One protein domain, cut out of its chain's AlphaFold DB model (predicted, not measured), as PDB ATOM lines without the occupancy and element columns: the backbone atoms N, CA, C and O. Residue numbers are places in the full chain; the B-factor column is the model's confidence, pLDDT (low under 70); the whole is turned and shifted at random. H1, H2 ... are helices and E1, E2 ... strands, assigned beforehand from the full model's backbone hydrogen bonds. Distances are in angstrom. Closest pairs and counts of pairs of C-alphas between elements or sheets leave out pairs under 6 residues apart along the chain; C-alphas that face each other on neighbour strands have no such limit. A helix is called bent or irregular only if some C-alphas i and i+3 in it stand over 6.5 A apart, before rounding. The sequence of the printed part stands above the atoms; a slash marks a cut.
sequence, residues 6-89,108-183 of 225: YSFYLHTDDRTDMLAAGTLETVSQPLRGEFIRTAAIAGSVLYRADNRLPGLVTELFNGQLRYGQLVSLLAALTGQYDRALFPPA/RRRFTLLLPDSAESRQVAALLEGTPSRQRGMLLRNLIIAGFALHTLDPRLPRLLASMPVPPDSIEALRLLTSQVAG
ATOM      1  N   TYR A   6     134.371 161.469 163.635       91.44
ATOM      2  CA  TYR A   6     135.780 161.818 163.464       91.44
ATOM      3  C   TYR A   6     136.010 163.308 163.727       91.44
ATOM      4  O   TYR A   6     135.110 164.135 163.584       91.44
ATOM      5  N   SER A   7     137.219 163.675 164.149       91.12
ATOM      6  CA  SER A   7     137.616 165.076 164.316       91.12
ATOM      7  C   SER A   7     138.893 165.356 163.541       91.12
ATOM      8  O   SER A   7     139.812 164.541 163.560       91.12
ATOM      9  N   PHE A   8     138.944 166.519 162.902       91.31
ATOM     10  CA  PHE A   8     140.131 167.042 162.232       91.31
ATOM     11  C   PHE A   8     140.335 168.509 162.615       91.31
ATOM     12  O   PHE A   8     139.433 169.148 163.168       91.31
ATOM     13  N   TYR A   9     141.535 169.014 162.353       92.50
ATOM     14  CA  TYR A   9     141.945 170.366 162.707       92.50
ATOM     15  C   TYR A   9     142.416 171.086 161.452       92.50
ATOM     16  O   TYR A   9     143.145 170.493 160.658       92.50
ATOM     17  N   LEU A  10     141.991 172.338 161.308       92.69
ATOM     18  CA  LEU A  10     142.589 173.289 160.379       92.69
ATOM     19  C   LEU A  10     143.413 174.289 161.195       92.69
ATOM     20  O   LEU A  10     142.926 174.829 162.195       92.69
ATOM     21  N   HIS A  11     144.661 174.473 160.795       91.56
ATOM     22  CA  HIS A  11     145.667 175.306 161.435       91.56
ATOM     23  C   HIS A  11     145.626 176.712 160.840       91.56
ATOM     24  O   HIS A  11     145.632 176.869 159.622       91.56
ATOM     25  N   THR A  12     145.565 177.752 161.670       88.69
ATOM     26  CA  THR A  12     145.532 179.135 161.161       88.69
ATOM     27  C   THR A  12     146.892 179.617 160.659       88.69
ATOM     28  O   THR A  12     146.959 180.611 159.947       88.69
ATOM     29  N   ASP A  13     147.971 178.931 161.027       88.94
ATOM     30  CA  ASP A  13     149.338 179.172 160.563       88.94
ATOM     31  C   ASP A  13     149.660 178.481 159.229       88.94
ATOM     32  O   ASP A  13     150.596 178.886 158.539       88.94
ATOM     33  N   ASP A  14     148.870 177.484 158.821       91.19
ATOM     34  CA  ASP A  14     149.019 176.838 157.520       91.19
ATOM     35  C   ASP A  14     148.159 177.552 156.464       91.19
ATOM     36  O   ASP A  14     146.929 177.623 156.547       91.19
ATOM     37  N   ARG A  15     148.823 178.069 155.424       92.88
ATOM     38  CA  ARG A  15     148.183 178.747 154.292       92.88
ATOM     39  C   ARG A  15     147.103 177.878 153.648       92.88
ATOM     40  O   ARG A  15     146.036 178.393 153.318       92.88
ATOM     41  N   THR A  16     147.368 176.590 153.457       94.62
ATOM     42  CA  THR A  16     146.430 175.668 152.807       94.62
ATOM     43  C   THR A  16     145.189 175.462 153.672       94.62
ATOM     44  O   THR A  16     144.069 175.459 153.160       94.62
ATOM     45  N   ASP A  17     145.365 175.384 154.993       95.12
ATOM     46  CA  ASP A  17     144.261 175.272 155.950       95.12
ATOM     47  C   ASP A  17     143.415 176.544 156.013       95.12
ATOM     48  O   ASP A  17     142.187 176.451 156.074       95.12
ATOM     49  N   MET A  18     144.035 177.726 155.933       94.44
ATOM     50  CA  MET A  18     143.301 178.991 155.834       94.44
ATOM     51  C   MET A  18     142.467 179.071 154.552       94.44
ATOM     52  O   MET A  18     141.308 179.485 154.591       94.44
ATOM     53  N   LEU A  19     143.025 178.645 153.418       95.56
ATOM     54  CA  LEU A  19     142.304 178.613 152.144       95.56
ATOM     55  C   LEU A  19     141.147 177.609 152.183       95.56
ATOM     56  O   LEU A  19     140.041 177.933 151.755       95.56
ATOM     57  N   ALA A  20     141.371 176.427 152.761       95.75
ATOM     58  CA  ALA A  20     140.338 175.419 152.969       95.75
ATOM     59  C   ALA A  20     139.222 175.918 153.903       95.75
ATOM     60  O   ALA A  20     138.040 175.694 153.635       95.75
ATOM     61  N   ALA A  21     139.578 176.630 154.976       94.75
ATOM     62  CA  ALA A  21     138.618 177.285 155.857       94.75
ATOM     63  C   ALA A  21     137.805 178.347 155.101       94.75
ATOM     64  O   ALA A  21     136.582 178.373 155.233       94.75
ATOM     65  N   GLY A  22     138.451 179.142 154.243       94.62
ATOM     66  CA  GLY A  22     137.784 180.098 153.359       94.62
ATOM     67  C   GLY A  22     136.797 179.428 152.398       94.62
ATOM     68  O   GLY A  22     135.663 179.883 152.271       94.62
ATOM     69  N   THR A  23     137.168 178.298 151.783       95.69
ATOM     70  CA  THR A  23     136.248 177.503 150.946       95.69
ATOM     71  C   THR A  23     135.060 176.982 151.750       95.69
ATOM     72  O   THR A  23     133.932 177.025 151.275       95.69
ATOM     73  N   LEU A  24     135.274 176.519 152.981       95.06
ATOM     74  CA  LEU A  24     134.182 176.077 153.850       95.06
ATOM     75  C   LEU A  24     133.245 177.231 154.243       95.06
ATOM     76  O   LEU A  24     132.051 177.018 154.475       95.06
ATOM     77  N   GLU A  25     133.770 178.451 154.338       94.38
ATOM     78  CA  GLU A  25     133.004 179.631 154.721       94.38
ATOM     79  C   GLU A  25     132.052 180.128 153.633       94.38
ATOM     80  O   GLU A  25     131.002 180.672 153.981       94.38
ATOM     81  N   THR A  26     132.335 179.840 152.357       94.75
ATOM     82  CA  THR A  26     131.403 180.109 151.244       94.75
ATOM     83  C   THR A  26     130.137 179.249 151.318       94.75
ATOM     84  O   THR A  26     129.095 179.620 150.775       94.75
ATOM     85  N   VAL A  27     130.194 178.117 152.027       95.19
ATOM     86  CA  VAL A  27     129.058 177.219 152.237       95.19
ATOM     87  C   VAL A  27     128.249 177.670 153.450       95.19
ATOM     88  O   VAL A  27     128.786 177.924 154.539       95.19
ATOM     89  N   SER A  28     126.926 177.718 153.287       94.38
ATOM     90  CA  SER A  28     126.008 178.079 154.365       94.38
ATOM     91  C   SER A  28     126.154 177.126 155.557       94.38
ATOM     92  O   SER A  28     126.287 175.910 155.404       94.38
ATOM     93  N   GLN A  29     126.112 177.678 156.773       93.06
ATOM     94  CA  GLN A  29     126.314 176.930 158.016       93.06
ATOM     95  C   GLN A  29     125.513 175.614 158.131       93.06
ATOM     96  O   GLN A  29     126.130 174.620 158.521       93.06
ATOM     97  N   PRO A  30     124.210 175.534 157.771       94.19
ATOM     98  CA  PRO A  30     123.466 174.273 157.862       94.19
ATOM     99  C   PRO A  30     123.961 173.191 156.889       94.19
ATOM    100  O   PRO A  30     123.788 172.007 157.162       94.19
ATOM    101  N   LEU A  31     124.604 173.568 155.780       94.62
ATOM    102  CA  LEU A  31     125.076 172.636 154.752       94.62
ATOM    103  C   LEU A  31     126.531 172.192 154.953       94.62
ATOM    104  O   LEU A  31     126.968 171.227 154.328       94.62
ATOM    105  N   ARG A  32     127.288 172.841 155.850       94.69
ATOM    106  CA  ARG A  32     128.718 172.550 156.062       94.69
ATOM    107  C   ARG A  32     128.989 171.102 156.462       94.69
ATOM    108  O   ARG A  32     129.987 170.538 156.031       94.69
ATOM    109  N   GLY A  33     128.109 170.488 157.255       94.19
ATOM    110  CA  GLY A  33     128.262 169.084 157.649       94.19
ATOM    111  C   GLY A  33     128.210 168.130 156.452       94.19
ATOM    112  O   GLY A  33     129.067 167.258 156.322       94.19
ATOM    113  N   GLU A  34     127.244 168.340 155.555       95.25
ATOM    114  CA  GLU A  34     127.097 167.555 154.323       95.25
ATOM    115  C   GLU A  34     128.226 167.836 153.331       95.25
ATOM    116  O   GLU A  34     128.765 166.916 152.715       95.25
ATOM    117  N   PHE A  35     128.641 169.097 153.222       96.94
ATOM    118  CA  PHE A  35     129.755 169.494 152.373       96.94
ATOM    119  C   PHE A  35     131.074 168.832 152.796       96.94
ATOM    120  O   PHE A  35     131.745 168.226 151.965       96.94
ATOM    121  N   ILE A  36     131.416 168.864 154.090       96.75
ATOM    122  CA  ILE A  36     132.627 168.212 154.623       96.75
ATOM    123  C   ILE A  36     132.579 166.697 154.390       96.75
ATOM    124  O   ILE A  36     133.592 166.094 154.036       96.75
ATOM    125  N   ARG A  37     131.409 166.071 154.559       96.12
ATOM    126  CA  ARG A  37     131.217 164.640 154.288       96.12
ATOM    127  C   ARG A  37     131.429 164.313 152.814       96.12
ATOM    128  O   ARG A  37     132.202 163.413 152.504       96.12
ATOM    129  N   THR A  38     130.790 165.066 151.925       97.19
ATOM    130  CA  THR A  38     130.930 164.906 150.473       97.19
ATOM    131  C   THR A  38     132.388 165.079 150.049       97.19
ATOM    132  O   THR A  38     132.908 164.272 149.284       97.19
ATOM    133  N   ALA A  39     133.076 166.080 150.603       97.69
ATOM    134  CA  ALA A  39     134.494 166.315 150.363       97.69
ATOM    135  C   ALA A  39     135.365 165.141 150.838       97.69
ATOM    136  O   ALA A  39     136.224 164.686 150.089       97.69
ATOM    137  N   ALA A  40     135.116 164.601 152.036       97.69
ATOM    138  CA  ALA A  40     135.842 163.437 152.548       97.69
ATOM    139  C   ALA A  40     135.631 162.185 151.675       97.69
ATOM    140  O   ALA A  40     136.588 161.457 151.411       97.69
ATOM    141  N   ILE A  41     134.402 161.949 151.202       97.44
ATOM    142  CA  ILE A  41     134.090 160.838 150.290       97.44
ATOM    143  C   ILE A  41     134.819 161.036 148.958       97.44
ATOM    144  O   ILE A  41     135.536 160.137 148.525       97.44
ATOM    145  N   ALA A  42     134.724 162.216 148.342       97.50
ATOM    146  CA  ALA A  42     135.429 162.528 147.099       97.50
ATOM    147  C   ALA A  42     136.955 162.381 147.241       97.50
ATOM    148  O   ALA A  42     137.606 161.766 146.399       97.50
ATOM    149  N   GLY A  43     137.531 162.862 148.346       97.56
ATOM    150  CA  GLY A  43     138.942 162.656 148.666       97.56
ATOM    151  C   GLY A  43     139.302 161.179 148.832       97.56
ATOM    152  O   GLY A  43     140.379 160.760 148.419       97.56
ATOM    153  N   SER A  44     138.406 160.359 149.391       97.12
ATOM    154  CA  SER A  44     138.627 158.910 149.489       97.12
ATOM    155  C   SER A  44     138.598 158.217 148.128       97.12
ATOM    156  O   SER A  44     139.357 157.275 147.917       97.12
ATOM    157  N   VAL A  45     137.800 158.715 147.179       97.06
ATOM    158  CA  VAL A  45     137.824 158.245 145.788       97.06
ATOM    159  C   VAL A  45     139.180 158.551 145.149       97.06
ATOM    160  O   VAL A  45     139.782 157.658 144.560       97.06
ATOM    161  N   LEU A  46     139.729 159.756 145.362       97.12
ATOM    162  CA  LEU A  46     141.099 160.070 144.936       97.12
ATOM    163  C   LEU A  46     142.124 159.118 145.561       97.12
ATOM    164  O   LEU A  46     142.977 158.600 144.852       97.12
ATOM    165  N   TYR A  47     142.018 158.860 146.869       97.25
ATOM    166  CA  TYR A  47     142.909 157.938 147.577       97.25
ATOM    167  C   TYR A  47     142.862 156.519 146.997       97.25
ATOM    168  O   TYR A  47     143.885 155.843 146.922       97.25
ATOM    169  N   ARG A  48     141.670 156.050 146.611       95.38
ATOM    170  CA  ARG A  48     141.485 154.731 145.996       95.38
ATOM    171  C   ARG A  48     142.127 154.655 144.615       95.38
ATOM    172  O   ARG A  48     142.727 153.631 144.317       95.38
ATOM    173  N   ALA A  49     142.020 155.722 143.821       95.06
ATOM    174  CA  ALA A  49     142.680 155.814 142.524       95.06
ATOM    175  C   ALA A  49     144.213 155.838 142.649       95.06
ATOM    176  O   ALA A  49     144.901 155.176 141.877       95.06
ATOM    177  N   ASP A  50     144.743 156.590 143.620       96.12
ATOM    178  CA  ASP A  50     146.150 156.574 144.024       96.12
ATOM    179  C   ASP A  50     146.292 157.159 145.439       96.12
ATOM    180  O   ASP A  50     145.838 158.269 145.730       96.12
ATOM    181  N   ASN A  51     146.962 156.438 146.339       95.69
ATOM    182  CA  ASN A  51     147.064 156.821 147.750       95.69
ATOM    183  C   ASN A  51     147.811 158.149 147.993       95.69
ATOM    184  O   ASN A  51     147.642 158.765 149.049       95.69
ATOM    185  N   ARG A  52     148.618 158.615 147.032       96.38
ATOM    186  CA  ARG A  52     149.366 159.879 147.111       96.38
ATOM    187  C   ARG A  52     148.503 161.081 146.735       96.38
ATOM    188  O   ARG A  52     148.802 162.193 147.173       96.38
ATOM    189  N   LEU A  53     147.438 160.880 145.952       96.50
ATOM    190  CA  LEU A  53     146.666 161.971 145.353       96.50
ATOM    191  C   LEU A  53     146.095 162.966 146.365       96.50
ATOM    192  O   LEU A  53     146.315 164.157 146.168       96.50
ATOM    193  N   PRO A  54     145.419 162.557 147.456       97.44
ATOM    194  CA  PRO A  54     144.863 163.529 148.392       97.44
ATOM    195  C   PRO A  54     145.930 164.436 149.007       97.44
ATOM    196  O   PRO A  54     145.696 165.628 149.178       97.44
ATOM    197  N   GLY A  55     147.111 163.885 149.307       97.06
ATOM    198  CA  GLY A  55     148.243 164.662 149.808       97.06
ATOM    199  C   GLY A  55     148.751 165.650 148.764       97.06
ATOM    200  O   GLY A  55     148.824 166.839 149.038       97.06
ATOM    201  N   LEU A  56     149.017 165.186 147.543       97.00
ATOM    202  CA  LEU A  56     149.537 166.038 146.471       97.00
ATOM    203  C   LEU A  56     148.554 167.133 146.040       97.00
ATOM    204  O   LEU A  56     148.962 168.265 145.799       97.00
ATOM    205  N   VAL A  57     147.258 166.821 145.972       96.50
ATOM    206  CA  VAL A  57     146.211 167.811 145.693       96.50
ATOM    207  C   VAL A  57     146.132 168.840 146.821       96.50
ATOM    208  O   VAL A  57     145.976 170.023 146.541       96.50
ATOM    209  N   THR A  58     146.278 168.411 148.080       96.00
ATOM    210  CA  THR A  58     146.323 169.316 149.240       96.00
ATOM    211  C   THR A  58     147.524 170.259 149.162       96.00
ATOM    212  O   THR A  58     147.353 171.460 149.330       96.00
ATOM    213  N   GLU A  59     148.716 169.753 148.842       94.06
ATOM    214  CA  GLU A  59     149.927 170.576 148.680       94.06
ATOM    215  C   GLU A  59     149.819 171.566 147.510       94.06
ATOM    216  O   GLU A  59     150.308 172.692 147.580       94.06
ATOM    217  N   LEU A  60     149.152 171.170 146.423       92.06
ATOM    218  CA  LEU A  60     148.948 172.020 145.249       92.06
ATOM    219  C   LEU A  60     147.841 173.069 145.451       92.06
ATOM    220  O   LEU A  60     147.732 174.018 144.669       92.06
ATOM    221  N   PHE A  61     146.998 172.906 146.474       93.00
ATOM    222  CA  PHE A  61     145.817 173.731 146.671       93.00
ATOM    223  C   PHE A  61     146.180 175.141 147.148       93.00
ATOM    224  O   PHE A  61     146.519 175.382 148.303       93.00
ATOM    225  N   ASN A  62     146.026 176.110 146.251       91.19
ATOM    226  CA  ASN A  62     146.270 177.529 146.510       91.19
ATOM    227  C   ASN A  62     144.969 178.354 146.622       91.19
ATOM    228  O   ASN A  62     145.003 179.576 146.474       91.19
ATOM    229  N   GLY A  63     143.838 177.692 146.892       90.69
ATOM    230  CA  GLY A  63     142.502 178.291 146.994       90.69
ATOM    231  C   GLY A  63     141.629 178.073 145.757       90.69
ATOM    232  O   GLY A  63     140.410 178.205 145.843       90.69
ATOM    233  N   GLN A  64     142.236 177.716 144.624       91.44
ATOM    234  CA  GLN A  64     141.555 177.374 143.377       91.44
ATOM    235  C   GLN A  64     142.356 176.292 142.649       91.44
ATOM    236  O   GLN A  64     143.407 176.578 142.077       91.44
ATOM    237  N   LEU A  65     141.869 175.052 142.653       91.56
ATOM    238  CA  LEU A  65     142.464 173.994 141.842       91.56
ATOM    239  C   LEU A  65     141.998 174.142 140.400       91.56
ATOM    240  O   LEU A  65     140.801 174.116 140.124       91.56
ATOM    241  N   ARG A  66     142.945 174.249 139.474       89.06
ATOM    242  CA  ARG A  66     142.631 174.349 138.050       89.06
ATOM    243  C   ARG A  66     142.714 173.009 137.336       89.06
ATOM    244  O   ARG A  66     143.436 172.105 137.761       89.06
ATOM    245  N   TYR A  67     142.011 172.892 136.210       89.31
ATOM    246  CA  TYR A  67     141.961 171.643 135.449       89.31
ATOM    247  C   TYR A  67     143.355 171.238 134.955       89.31
ATOM    248  O   TYR A  67     143.774 170.098 135.152       89.31
ATOM    249  N   GLY A  68     144.122 172.188 134.404       87.88
ATOM    250  CA  GLY A  68     145.476 171.917 133.921       87.88
ATOM    251  C   GLY A  68     146.418 171.450 135.030       87.88
ATOM    252  O   GLY A  68     147.240 170.564 134.806       87.88
ATOM    253  N   GLN A  69     146.261 171.983 136.245       90.06
ATOM    254  CA  GLN A  69     147.026 171.563 137.423       90.06
ATOM    255  C   GLN A  69     146.713 170.115 137.816       90.06
ATOM    256  O   GLN A  69     147.633 169.325 138.024       90.06
ATOM    257  N   LEU A  70     145.427 169.751 137.865       91.50
ATOM    258  CA  LEU A  70     145.009 168.387 138.179       91.50
ATOM    259  C   LEU A  70     145.487 167.394 137.109       91.50
ATOM    260  O   LEU A  70     146.084 166.380 137.452       91.50
ATOM    261  N   VAL A  71     145.304 167.696 135.820       89.94
ATOM    262  CA  VAL A  71     145.774 166.824 134.728       89.94
ATOM    263  C   VAL A  71     147.291 166.668 134.746       89.94
ATOM    264  O   VAL A  71     147.781 165.551 134.599       89.94
ATOM    265  N   SER A  72     148.037 167.749 134.991       89.25
ATOM    266  CA  SER A  72     149.499 167.691 135.133       89.25
ATOM    267  C   SER A  72     149.918 166.762 136.266       89.25
ATOM    268  O   SER A  72     150.849 165.976 136.106       89.25
ATOM    269  N   LEU A  73     149.208 166.818 137.393       92.88
ATOM    270  CA  LEU A  73     149.466 165.949 138.530       92.88
ATOM    271  C   LEU A  73     149.186 164.474 138.194       92.88
ATOM    272  O   LEU A  73     150.012 163.610 138.484       92.88
ATOM    273  N   LEU A  74     148.057 164.185 137.540       92.81
ATOM    274  CA  LEU A  74     147.699 162.826 137.114       92.81
ATOM    275  C   LEU A  74     148.688 162.272 136.069       92.81
ATOM    276  O   LEU A  74     149.088 161.107 136.144       92.81
ATOM    277  N   ALA A  75     149.135 163.108 135.130       90.88
ATOM    278  CA  ALA A  75     150.166 162.770 134.151       90.88
ATOM    279  C   ALA A  75     151.512 162.474 134.827       90.88
ATOM    280  O   ALA A  75     152.152 161.474 134.511       90.88
ATOM    281  N   ALA A  76     151.916 163.284 135.810       91.38
ATOM    282  CA  ALA A  76     153.157 163.080 136.554       91.38
ATOM    283  C   ALA A  76     153.159 161.765 137.353       91.38
ATOM    284  O   ALA A  76     154.192 161.105 137.442       91.38
ATOM    285  N   LEU A  77     152.010 161.353 137.901       92.62
ATOM    286  CA  LEU A  77     151.884 160.097 138.649       92.62
ATOM    287  C   LEU A  77     151.910 158.848 137.763       92.62
ATOM    288  O   LEU A  77     152.399 157.807 138.198       92.62
ATOM    289  N   THR A  78     151.387 158.951 136.540       90.25
ATOM    290  CA  THR A  78     151.338 157.843 135.567       90.25
ATOM    291  C   THR A  78     152.543 157.809 134.628       90.25
ATOM    292  O   THR A  78     152.784 156.794 133.981       90.25
ATOM    293  N   GLY A  79     153.286 158.914 134.519       88.12
ATOM    294  CA  GLY A  79     154.322 159.111 133.505       88.12
ATOM    295  C   GLY A  79     153.773 159.329 132.087       88.12
ATOM    296  O   GLY A  79     154.554 159.351 131.137       88.12
ATOM    297  N   GLN A  80     152.455 159.489 131.921       83.81
ATOM    298  CA  GLN A  80     151.807 159.676 130.622       83.81
ATOM    299  C   GLN A  80     151.548 161.162 130.346       83.81
ATOM    300  O   GLN A  80     150.584 161.744 130.845       83.81
ATOM    301  N   TYR A  81     152.383 161.772 129.504       79.56
ATOM    302  CA  TYR A  81     152.261 163.176 129.108       79.56
ATOM    303  C   TYR A  81     151.614 163.298 127.725       79.56
ATOM    304  O   TYR A  81     152.306 163.376 126.712       79.56
ATOM    305  N   ASP A  82     150.283 163.324 127.676       75.44
ATOM    306  CA  ASP A  82     149.553 163.591 126.434       75.44
ATOM    307  C   ASP A  82     149.228 165.082 126.312       75.44
ATOM    308  O   ASP A  82     148.387 165.606 127.043       75.44
ATOM    309  N   ARG A  83     149.882 165.764 125.362       70.19
ATOM    310  CA  ARG A  83     149.683 167.196 125.086       70.19
ATOM    311  C   ARG A  83     148.232 167.555 124.760       70.19
ATOM    312  O   ARG A  83     147.853 168.689 125.029       70.19
ATOM    313  N   ALA A  84     147.436 166.628 124.225       68.25
ATOM    314  CA  ALA A  84     146.037 166.879 123.882       68.25
ATOM    315  C   ALA A  84     145.132 167.051 125.116       68.25
ATOM    316  O   ALA A  84     144.064 167.650 125.020       68.25
ATOM    317  N   LEU A  85     145.555 166.543 126.279       65.75
ATOM    318  CA  LEU A  85     144.786 166.600 127.526       65.75
ATOM    319  C   LEU A  85     145.041 167.875 128.333       65.75
ATOM    320  O   LEU A  85     144.288 168.172 129.264       65.75
ATOM    321  N   PHE A  86     146.094 168.624 127.998       66.56
ATOM    322  CA  PHE A  86     146.423 169.863 128.686       66.56
ATOM    323  C   PHE A  86     145.617 171.018 128.086       66.56
ATOM    324  O   PHE A  86     145.663 171.227 126.871       66.56
ATOM    325  N   PRO A  87     144.908 171.807 128.911       66.25
ATOM    326  CA  PRO A  87     144.309 173.037 128.422       66.25
ATOM    327  C   PRO A  87     145.412 173.989 127.916       66.25
ATOM    328  O   PRO A  87     146.556 173.909 128.386       66.25
ATOM    329  N   PRO A  88     145.098 174.906 126.979       62.72
ATOM    330  CA  PRO A  88     146.024 175.968 126.598       62.72
ATOM    331  C   PRO A  88     146.491 176.707 127.854       62.72
ATOM    332  O   PRO A  88     145.702 176.884 128.779       62.72
ATOM    333  N   ALA A  89     147.777 177.081 127.882       62.72
ATOM    334  CA  ALA A  89     148.491 177.533 129.075       62.72
ATOM    335  C   ALA A  89     147.638 178.457 129.960       62.72
ATOM    336  O   ALA A  89     147.485 179.648 129.691       62.72
ATOM    337  N   ARG A 108     143.954 176.653 166.321       86.69
ATOM    338  CA  ARG A 108     143.544 175.445 165.597       86.69
ATOM    339  C   ARG A 108     142.051 175.284 165.726       86.69
ATOM    340  O   ARG A 108     141.521 175.030 166.809       86.69
ATOM    341  N   ARG A 109     141.358 175.332 164.595       91.00
ATOM    342  CA  ARG A 109     139.912 175.150 164.566       91.00
ATOM    343  C   ARG A 109     139.583 173.672 164.420       91.00
ATOM    344  O   ARG A 109     139.919 173.037 163.421       91.00
ATOM    345  N   ARG A 110     138.911 173.116 165.429       91.94
ATOM    346  CA  ARG A 110     138.433 171.730 165.415       91.94
ATOM    347  C   ARG A 110     137.115 171.625 164.661       91.94
ATOM    348  O   ARG A 110     136.143 172.298 164.998       91.94
ATOM    349  N   PHE A 111     137.052 170.684 163.731       91.56
ATOM    350  CA  PHE A 111     135.833 170.301 163.033       91.56
ATOM    351  C   PHE A 111     135.478 168.849 163.339       91.56
ATOM    352  O   PHE A 111     136.338 168.020 163.648       91.56
ATOM    353  N   THR A 112     134.184 168.542 163.278       92.12
ATOM    354  CA  THR A 112     133.664 167.188 163.477       92.12
ATOM    355  C   THR A 112     133.045 166.697 162.180       92.12
ATOM    356  O   THR A 112     132.141 167.337 161.652       92.12
ATOM    357  N   LEU A 113     133.512 165.548 161.703       92.38
ATOM    358  CA  LEU A 113     132.901 164.809 160.611       92.38
ATOM    359  C   LEU A 113     132.002 163.714 161.194       92.38
ATOM    360  O   LEU A 113     132.425 162.947 162.062       92.38
ATOM    361  N   LEU A 114     130.769 163.654 160.696       92.19
ATOM    362  CA  LEU A 114     129.810 162.593 160.991       92.19
ATOM    363  C   LEU A 114     129.579 161.769 159.725       92.19
ATOM    364  O   LEU A 114     129.030 162.283 158.745       92.19
ATOM    365  N   LEU A 115     129.996 160.509 159.773       90.75
ATOM    366  CA  LEU A 115     129.798 159.514 158.727       90.75
ATOM    367  C   LEU A 115     128.538 158.692 159.051       90.75
ATOM    368  O   LEU A 115     128.550 157.974 160.050       90.75
ATOM    369  N   PRO A 116     127.444 158.834 158.278       88.81
ATOM    370  CA  PRO A 116     126.245 158.010 158.430       88.81
ATOM    371  C   PRO A 116     126.494 156.571 157.955       88.81
ATOM    372  O   PRO A 116     127.518 156.282 157.338       88.81
ATOM    373  N   ASP A 117     125.523 155.680 158.156       86.06
ATOM    374  CA  ASP A 117     125.575 154.279 157.707       86.06
ATOM    375  C   ASP A 117     125.334 154.116 156.190       86.06
ATOM    376  O   ASP A 117     124.599 153.238 155.738       86.06
ATOM    377  N   SER A 118     125.950 154.969 155.368       89.94
ATOM    378  CA  SER A 118     125.947 154.838 153.908       89.94
ATOM    379  C   SER A 118     127.115 153.963 153.431       89.94
ATOM    380  O   SER A 118     128.086 153.736 154.160       89.94
ATOM    381  N   ALA A 119     127.037 153.417 152.214       89.31
ATOM    382  CA  ALA A 119     128.107 152.570 151.676       89.31
ATOM    383  C   ALA A 119     129.421 153.353 151.511       89.31
ATOM    384  O   ALA A 119     130.488 152.871 151.880       89.31
ATOM    385  N   GLU A 120     129.328 154.587 151.034       89.94
ATOM    386  CA  GLU A 120     130.445 155.497 150.782       89.94
ATOM    387  C   GLU A 120     131.075 155.954 152.101       89.94
ATOM    388  O   GLU A 120     132.294 155.951 152.266       89.94
ATOM    389  N   SER A 121     130.240 156.260 153.093       91.50
ATOM    390  CA  SER A 121     130.687 156.632 154.435       91.50
ATOM    391  C   SER A 121     131.400 155.476 155.142       91.50
ATOM    392  O   SER A 121     132.425 155.692 155.790       91.50
ATOM    393  N   ARG A 122     130.925 154.234 154.965       91.75
ATOM    394  CA  ARG A 122     131.616 153.031 155.459       91.75
ATOM    395  C   ARG A 122     132.977 152.825 154.798       91.75
ATOM    396  O   ARG A 122     133.902 152.401 155.480       91.75
ATOM    397  N   GLN A 123     133.132 153.164 153.517       91.31
ATOM    398  CA  GLN A 123     134.437 153.101 152.844       91.31
ATOM    399  C   GLN A 123     135.429 154.105 153.445       91.31
ATOM    400  O   GLN A 123     136.566 153.736 153.735       91.31
ATOM    401  N   VAL A 124     134.996 155.346 153.698       94.56
ATOM    402  CA  VAL A 124     135.832 156.350 154.379       94.56
ATOM    403  C   VAL A 124     136.188 155.882 155.792       94.56
ATOM    404  O   VAL A 124     137.348 155.965 156.191       94.56
ATOM    405  N   ALA A 125     135.220 155.356 156.547       94.06
ATOM    406  CA  ALA A 125     135.459 154.839 157.891       94.06
ATOM    407  C   ALA A 125     136.477 153.687 157.885       94.06
ATOM    408  O   ALA A 125     137.456 153.751 158.623       94.06
ATOM    409  N   ALA A 126     136.316 152.703 156.996       93.31
ATOM    410  CA  ALA A 126     137.244 151.582 156.853       93.31
ATOM    411  C   ALA A 126     138.664 152.047 156.492       93.31
ATOM    412  O   ALA A 126     139.641 151.559 157.060       93.31
ATOM    413  N   LEU A 127     138.789 153.039 155.601       94.50
ATOM    414  CA  LEU A 127     140.073 153.652 155.258       94.50
ATOM    415  C   LEU A 127     140.737 154.308 156.482       94.50
ATOM    416  O   LEU A 127     141.928 154.114 156.737       94.50
ATOM    417  N   LEU A 128     139.974 155.074 157.265       94.06
ATOM    418  CA  LEU A 128     140.485 155.745 158.461       94.06
ATOM    419  C   LEU A 128     140.839 154.752 159.574       94.06
ATOM    420  O   LEU A 128     141.844 154.943 160.262       94.06
ATOM    421  N   GLU A 129     140.045 153.702 159.761       92.81
ATOM    422  CA  GLU A 129     140.284 152.640 160.744       92.81
ATOM    423  C   GLU A 129     141.520 151.809 160.393       92.81
ATOM    424  O   GLU A 129     142.337 151.549 161.276       92.81
ATOM    425  N   GLY A 130     141.717 151.502 159.106       92.81
ATOM    426  CA  GLY A 130     142.922 150.845 158.590       92.81
ATOM    427  C   GLY A 130     144.182 151.720 158.626       92.81
ATOM    428  O   GLY A 130     145.293 151.212 158.491       92.81
ATOM    429  N   THR A 131     144.039 153.031 158.845       93.75
ATOM    430  CA  THR A 131     145.166 153.963 158.958       93.75
ATOM    431  C   THR A 131     145.669 154.042 160.406       93.75
ATOM    432  O   THR A 131     144.859 154.200 161.333       93.75
ATOM    433  N   PRO A 132     147.000 154.017 160.644       93.56
ATOM    434  CA  PRO A 132     147.569 154.181 161.978       93.56
ATOM    435  C   PRO A 132     147.039 155.435 162.680       93.56
ATOM    436  O   PRO A 132     147.000 156.517 162.089       93.56
ATOM    437  N   SER A 133     146.705 155.329 163.971       89.19
ATOM    438  CA  SER A 133     146.068 156.416 164.736       89.19
ATOM    439  C   SER A 133     146.815 157.755 164.647       89.19
ATOM    440  O   SER A 133     146.179 158.804 164.588       89.19
ATOM    441  N   ARG A 134     148.155 157.725 164.571       90.94
ATOM    442  CA  ARG A 134     149.011 158.919 164.423       90.94
ATOM    443  C   ARG A 134     148.880 159.626 163.067       90.94
ATOM    444  O   ARG A 134     149.093 160.827 162.990       90.94
ATOM    445  N   GLN A 135     148.541 158.895 162.005       93.25
ATOM    446  CA  GLN A 135     148.406 159.414 160.637       93.25
ATOM    447  C   GLN A 135     146.952 159.709 160.268       93.25
ATOM    448  O   GLN A 135     146.707 160.493 159.357       93.25
ATOM    449  N   ARG A 136     145.981 159.136 160.989       93.88
ATOM    450  CA  ARG A 136     144.548 159.274 160.697       93.88
ATOM    451  C   ARG A 136     144.083 160.727 160.602       93.88
ATOM    452  O   ARG A 136     143.311 161.053 159.709       93.88
ATOM    453  N   GLY A 137     144.553 161.596 161.501       93.00
ATOM    454  CA  GLY A 137     144.204 163.021 161.476       93.00
ATOM    455  C   GLY A 137     144.723 163.733 160.223       93.00
ATOM    456  O   GLY A 137     143.981 164.483 159.597       93.00
ATOM    457  N   MET A 138     145.967 163.442 159.831       94.31
ATOM    458  CA  MET A 138     146.590 163.987 158.622       94.31
ATOM    459  C   MET A 138     145.925 163.449 157.354       94.31
ATOM    460  O   MET A 138     145.627 164.221 156.450       94.31
ATOM    461  N   LEU A 139     145.625 162.147 157.305       96.50
ATOM    462  CA  LEU A 139     144.889 161.562 156.189       96.50
ATOM    463  C   LEU A 139     143.518 162.224 156.054       96.50
ATOM    464  O   LEU A 139     143.201 162.728 154.986       96.50
ATOM    465  N   LEU A 140     142.735 162.291 157.134       96.88
ATOM    466  CA  LEU A 140     141.407 162.904 157.107       96.88
ATOM    467  C   LEU A 140     141.454 164.365 156.643       96.88
ATOM    468  O   LEU A 140     140.625 164.771 155.831       96.88
ATOM    469  N   ARG A 141     142.439 165.134 157.122       96.56
ATOM    470  CA  ARG A 141     142.699 166.496 156.646       96.56
ATOM    471  C   ARG A 141     142.915 166.511 155.130       96.56
ATOM    472  O   ARG A 141     142.201 167.228 154.437       96.56
ATOM    473  N   ASN A 142     143.824 165.685 154.617       97.81
ATOM    474  CA  ASN A 142     144.144 165.644 153.190       97.81
ATOM    475  C   ASN A 142     142.947 165.202 152.333       97.81
ATOM    476  O   ASN A 142     142.731 165.752 151.261       97.81
ATOM    477  N   LEU A 143     142.132 164.248 152.802       98.00
ATOM    478  CA  LEU A 143     140.913 163.839 152.093       98.00
ATOM    479  C   LEU A 143     139.929 165.010 151.962       98.00
ATOM    480  O   LEU A 143     139.403 165.258 150.879       98.00
ATOM    481  N   ILE A 144     139.695 165.744 153.053       97.75
ATOM    482  CA  ILE A 144     138.746 166.864 153.068       97.75
ATOM    483  C   ILE A 144     139.257 168.024 152.215       97.75
ATOM    484  O   ILE A 144     138.502 168.540 151.393       97.75
ATOM    485  N   ILE A 145     140.527 168.414 152.364       98.00
ATOM    486  CA  ILE A 145     141.097 169.523 151.589       98.00
ATOM    487  C   ILE A 145     141.162 169.168 150.106       98.00
ATOM    488  O   ILE A 145     140.798 169.997 149.277       98.00
ATOM    489  N   ALA A 146     141.518 167.932 149.747       98.00
ATOM    490  CA  ALA A 146     141.451 167.499 148.358       98.00
ATOM    491  C   ALA A 146     140.015 167.568 147.810       98.00
ATOM    492  O   ALA A 146     139.807 168.040 146.695       98.00
ATOM    493  N   GLY A 147     139.007 167.191 148.602       97.75
ATOM    494  CA  GLY A 147     137.601 167.381 148.240       97.75
ATOM    495  C   GLY A 147     137.200 168.854 148.067       97.75
ATOM    496  O   GLY A 147     136.424 169.174 147.167       97.75
ATOM    497  N   PHE A 148     137.747 169.769 148.873       97.81
ATOM    498  CA  PHE A 148     137.546 171.214 148.696       97.81
ATOM    499  C   PHE A 148     138.233 171.727 147.432       97.81
ATOM    500  O   PHE A 148     137.630 172.479 146.673       97.81
ATOM    501  N   ALA A 149     139.453 171.273 147.152       97.25
ATOM    502  CA  ALA A 149     140.165 171.596 145.924       97.25
ATOM    503  C   ALA A 149     139.350 171.157 144.694       97.25
ATOM    504  O   ALA A 149     139.088 171.958 143.799       97.25
ATOM    505  N   LEU A 150     138.829 169.929 144.705       96.50
ATOM    506  CA  LEU A 150     137.905 169.431 143.685       96.50
ATOM    507  C   LEU A 150     136.630 170.284 143.554       96.50
ATOM    508  O   LEU A 150     136.174 170.512 142.439       96.50
ATOM    509  N   HIS A 151     136.078 170.790 144.662       96.50
ATOM    510  CA  HIS A 151     134.932 171.707 144.633       96.50
ATOM    511  C   HIS A 151     135.262 173.040 143.951       96.50
ATOM    512  O   HIS A 151     134.420 173.591 143.249       96.50
ATOM    513  N   THR A 152     136.473 173.567 144.160       95.25
ATOM    514  CA  THR A 152     136.908 174.815 143.507       95.25
ATOM    515  C   THR A 152     137.150 174.649 142.011       95.25
ATOM    516  O   THR A 152     136.979 175.613 141.276       95.25
ATOM    517  N   LEU A 153     137.500 173.436 141.568       93.12
ATOM    518  CA  LEU A 153     137.617 173.098 140.152       93.12
ATOM    519  C   LEU A 153     136.242 173.073 139.470       93.12
ATOM    520  O   LEU A 153     136.035 173.736 138.460       93.12
ATOM    521  N   ASP A 154     135.307 172.304 140.030       92.81
ATOM    522  CA  ASP A 154     133.899 172.310 139.639       92.81
ATOM    523  C   ASP A 154     133.040 171.961 140.869       92.81
ATOM    524  O   ASP A 154     133.232 170.901 141.483       92.81
ATOM    525  N   PRO A 155     132.048 172.795 141.234       93.56
ATOM    526  CA  PRO A 155     131.253 172.582 142.438       93.56
ATOM    527  C   PRO A 155     130.457 171.268 142.439       93.56
ATOM    528  O   PRO A 155     130.094 170.773 143.511       93.56
ATOM    529  N   ARG A 156     130.180 170.690 141.264       94.62
ATOM    530  CA  ARG A 156     129.446 169.430 141.086       94.62
ATOM    531  C   ARG A 156     130.335 168.208 141.289       94.62
ATOM    532  O   ARG A 156     129.817 167.148 141.639       94.62
ATOM    533  N   LEU A 157     131.647 168.333 141.096       94.88
ATOM    534  CA  LEU A 157     132.559 167.195 140.999       94.88
ATOM    535  C   LEU A 157     132.665 166.368 142.293       94.88
ATOM    536  O   LEU A 157     132.518 165.147 142.208       94.88
ATOM    537  N   PRO A 158     132.819 166.952 143.500       96.25
ATOM    538  CA  PRO A 158     132.820 166.161 144.731       96.25
ATOM    539  C   PRO A 158     131.520 165.379 144.927       96.25
ATOM    540  O   PRO A 158     131.543 164.226 145.350       96.25
ATOM    541  N   ARG A 159     130.381 165.995 144.585       95.50
ATOM    542  CA  ARG A 159     129.069 165.355 144.706       95.50
ATOM    543  C   ARG A 159     128.906 164.228 143.694       95.50
ATOM    544  O   ARG A 159     128.412 163.174 144.070       95.50
ATOM    545  N   LEU A 160     129.363 164.432 142.456       95.44
ATOM    546  CA  LEU A 160     129.398 163.396 141.428       95.44
ATOM    547  C   LEU A 160     130.176 162.178 141.935       95.44
ATOM    548  O   LEU A 160     129.590 161.104 142.030       95.44
ATOM    549  N   LEU A 161     131.428 162.365 142.368       95.19
ATOM    550  CA  LEU A 161     132.270 161.282 142.893       95.19
ATOM    551  C   LEU A 161     131.648 160.579 144.106       95.19
ATOM    552  O   LEU A 161     131.763 159.363 144.230       95.19
ATOM    553  N   ALA A 162     130.975 161.327 144.983       94.44
ATOM    554  CA  ALA A 162     130.321 160.771 146.162       94.44
ATOM    555  C   ALA A 162     129.021 160.012 145.857       94.44
ATOM    556  O   ALA A 162     128.625 159.171 146.651       94.44
ATOM    557  N   SER A 163     128.345 160.301 144.741       93.25
ATOM    558  CA  SER A 163     127.077 159.650 144.369       93.25
ATOM    559  C   SER A 163     127.212 158.557 143.306       93.25
ATOM    560  O   SER A 163     126.220 157.923 142.951       93.25
ATOM    561  N   MET A 164     128.410 158.353 142.754       90.94
ATOM    562  CA  MET A 164     128.634 157.355 141.710       90.94
ATOM    563  C   MET A 164     128.484 155.931 142.265       90.94
ATOM    564  O   MET A 164     129.161 155.593 143.235       90.94
ATOM    565  N   PRO A 165     127.686 155.055 141.617       86.94
ATOM    566  CA  PRO A 165     127.581 153.650 142.017       86.94
ATOM    567  C   PRO A 165     128.928 152.921 141.963       86.94
ATOM    568  O   PRO A 165     129.239 152.102 142.825       86.94
ATOM    569  N   VAL A 166     129.729 153.244 140.944       91.12
ATOM    570  CA  VAL A 166     131.093 152.751 140.757       91.12
ATOM    571  C   VAL A 166     132.003 153.972 140.618       91.12
ATOM    572  O   VAL A 166     132.095 154.535 139.525       91.12
ATOM    573  N   PRO A 167     132.609 154.457 141.717       90.31
ATOM    574  CA  PRO A 167     133.531 155.580 141.648       90.31
ATOM    575  C   PRO A 167     134.815 155.174 140.906       90.31
ATOM    576  O   PRO A 167     135.183 153.997 140.943       90.31
ATOM    577  N   PRO A 168     135.518 156.124 140.262       93.12
ATOM    578  CA  PRO A 168     136.783 155.838 139.596       93.12
ATOM    579  C   PRO A 168     137.800 155.289 140.601       93.12
ATOM    580  O   PRO A 168     138.051 155.882 141.648       93.12
ATOM    581  N   ASP A 169     138.388 154.149 140.266       93.44
ATOM    582  CA  ASP A 169     139.352 153.408 141.080       93.44
ATOM    583  C   ASP A 169     140.773 153.444 140.498       93.44
ATOM    584  O   ASP A 169     141.682 152.820 141.035       93.44
ATOM    585  N   SER A 170     140.974 154.202 139.421       94.88
ATOM    586  CA  SER A 170     142.256 154.378 138.746       94.88
ATOM    587  C   SER A 170     142.449 155.824 138.298       94.88
ATOM    588  O   SER A 170     141.491 156.572 138.078       94.88
ATOM    589  N   ILE A 171     143.715 156.218 138.128       94.00
ATOM    590  CA  ILE A 171     144.077 157.549 137.625       94.00
ATOM    591  C   ILE A 171     143.482 157.797 136.230       94.00
ATOM    592  O   ILE A 171     143.026 158.902 135.948       94.00
ATOM    593  N   GLU A 172     143.441 156.781 135.364       92.06
ATOM    594  CA  GLU A 172     142.904 156.910 134.004       92.06
ATOM    595  C   GLU A 172     141.391 157.164 134.005       92.06
ATOM    596  O   GLU A 172     140.928 158.090 133.334       92.06
ATOM    597  N   ALA A 173     140.630 156.413 134.809       92.69
ATOM    598  CA  ALA A 173     139.193 156.628 134.968       92.69
ATOM    599  C   ALA A 173     138.891 158.016 135.552       92.69
ATOM    600  O   ALA A 173     137.989 158.714 135.082       92.69
ATOM    601  N   LEU A 174     139.682 158.450 136.540       92.88
ATOM    602  CA  LEU A 174     139.565 159.784 137.120       92.88
ATOM    603  C   LEU A 174     139.855 160.876 136.079       92.88
ATOM    604  O   LEU A 174     139.097 161.839 135.978       92.88
ATOM    605  N   ARG A 175     140.908 160.707 135.270       90.75
ATOM    606  CA  ARG A 175     141.285 161.640 134.200       90.75
ATOM    607  C   ARG A 175     140.149 161.814 133.193       90.75
ATOM    608  O   ARG A 175     139.757 162.949 132.932       90.75
ATOM    609  N   LEU A 176     139.576 160.715 132.696       89.75
ATOM    610  CA  LEU A 176     138.451 160.740 131.749       89.75
ATOM    611  C   LEU A 176     137.214 161.442 132.323       89.75
ATOM    612  O   LEU A 176     136.572 162.237 131.639       89.75
ATOM    613  N   LEU A 177     136.890 161.188 133.591       91.25
ATOM    614  CA  LEU A 177     135.771 161.855 134.250       91.25
ATOM    615  C   LEU A 177     136.026 163.360 134.385       91.25
ATOM    616  O   LEU A 177     135.155 164.172 134.074       91.25
ATOM    617  N   THR A 178     137.228 163.751 134.811       89.00
ATOM    618  CA  THR A 178     137.570 165.170 134.977       89.00
ATOM    619  C   THR A 178     137.580 165.924 133.648       89.00
ATOM    620  O   THR A 178     137.125 167.065 133.617       89.00
ATOM    621  N   SER A 179     138.023 165.304 132.546       86.88
ATOM    622  CA  SER A 179     138.005 165.936 131.220       86.88
ATOM    623  C   SER A 179     136.584 166.173 130.720       86.88
ATOM    624  O   SER A 179     136.289 167.238 130.181       86.88
ATOM    625  N   GLN A 180     135.686 165.212 130.955       87.62
ATOM    626  CA  GLN A 180     134.268 165.343 130.617       87.62
ATOM    627  C   GLN A 180     133.598 166.468 131.412       87.62
ATOM    628  O   GLN A 180     132.887 167.285 130.830       87.62
ATOM    629  N   VAL A 181     133.849 166.542 132.723       86.81
ATOM    630  CA  VAL A 181     133.291 167.593 133.591       86.81
ATOM    631  C   VAL A 181     133.821 168.973 133.201       86.81
ATOM    632  O   VAL A 181     133.047 169.921 133.115       86.81
ATOM    633  N   ALA A 182     135.111 169.078 132.880       80.75
ATOM    634  CA  ALA A 182     135.731 170.325 132.437       80.75
ATOM    635  C   ALA A 182     135.298 170.770 131.024       80.75
ATOM    636  O   ALA A 182     135.729 171.825 130.561       80.75
ATOM    637  N   GLY A 183     134.487 169.975 130.313       74.31
ATOM    638  CA  GLY A 183     134.096 170.253 128.930       74.31
ATOM    639  C   GLY A 183     135.265 170.203 127.942       74.31
ATOM    640  O   GLY A 183     135.150 170.710 126.827       74.31
TER     641      GLY A 183
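What this domain is: This is residues 6 to 89 and 108 to 183 of the 225 residues of the protein "Plasmid stability protein" of Kosakonia arachidis (UniProt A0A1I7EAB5). Two long helices, H2 and H6, cross as an X in the middle of the domain, and shorter helices pack round them: H3 and H1 on H6, H7 on H2, and H5 on both. A two-stranded sheet, E1 and E2, packs on the X at one end of the domain, and the side-by-side helices H4 and H8 make the opposite end. The printed part has 160 residues, with eight named helices and two named strands in the order E1 H1 H2 H3 H4 E2 H5 H6 H7 H8; it is mostly helix, and the sheet is antiparallel. The whole is compact, with a radius of gyration of the C-alphas of 14.9 A and spans of 42 by 31 by 29 A.

How they stand to each other: E1, residues 6 to 11, and E2, residues 108 to 114, are antiparallel at 153 degrees; N 6 and O 113, 2.9 A apart, and N 111 and O 8, 2.9 A apart, are within hydrogen-bond range. H1, residues 15 to 25, touches H6, residues 133 to 153, at a steep tilt of 62 degrees, the closest C-alphas being those of Ala 20 and Ile 145, 6.1 A. H2, residues 29 to 49, touches H6 about perpendicular at 77 degrees, the closest C-alphas being those of Ala 39 and Gly 147, 3.9 A. H3, residues 53 to 60, touches H6, closest at the C-alphas of Pro 54 and Ala 146, 5.2 A. H4, residues 67 to 78, touches H8, residues 171 to 181, at a shallow tilt of 15 degrees, opposite ways, closest at the C-alphas of Leu 74 and Ile 171, 6.4 A. H5, residues 119 to 130, forms a helical hairpin with H6, closest at the C-alphas of Leu 128 and Arg 136, 5.8 A. H7, residues 157 to 163, touches H2 about perpendicular at 84 degrees, closest at the C-alphas of Ala 42 and Pro 158, 5.1 A. Every O i to N i+4 pair is within hydrogen-bond range in H1, H3, H4, H5, H7 and H8; in H2 and in H6 it is 15 of 17.

Where its parts are: E1 begins at C-alpha 6, (135.780, 161.818, 163.464), and is 16.8 A long; E2 is 19.4 A. H2 and H6 are 30.9 A each. H2 is irregular, C-alphas 30 and 33 being 7.1 A apart; H6 is only just so, C-alphas 134 and 137 being 7.0 A apart. H8 ends at C-alpha 181, (133.291, 167.593, 133.591).

The domain as a whole: Residues 90 to 107 are not printed, and C-alphas 89 and 108 are 36.9 A apart across the cut. Of the links printed whole, H3 to H4 and H7 to H8 are short and the others tight. The mean pLDDT of the printed part is 91.8; residues 84 to 89 are under 70.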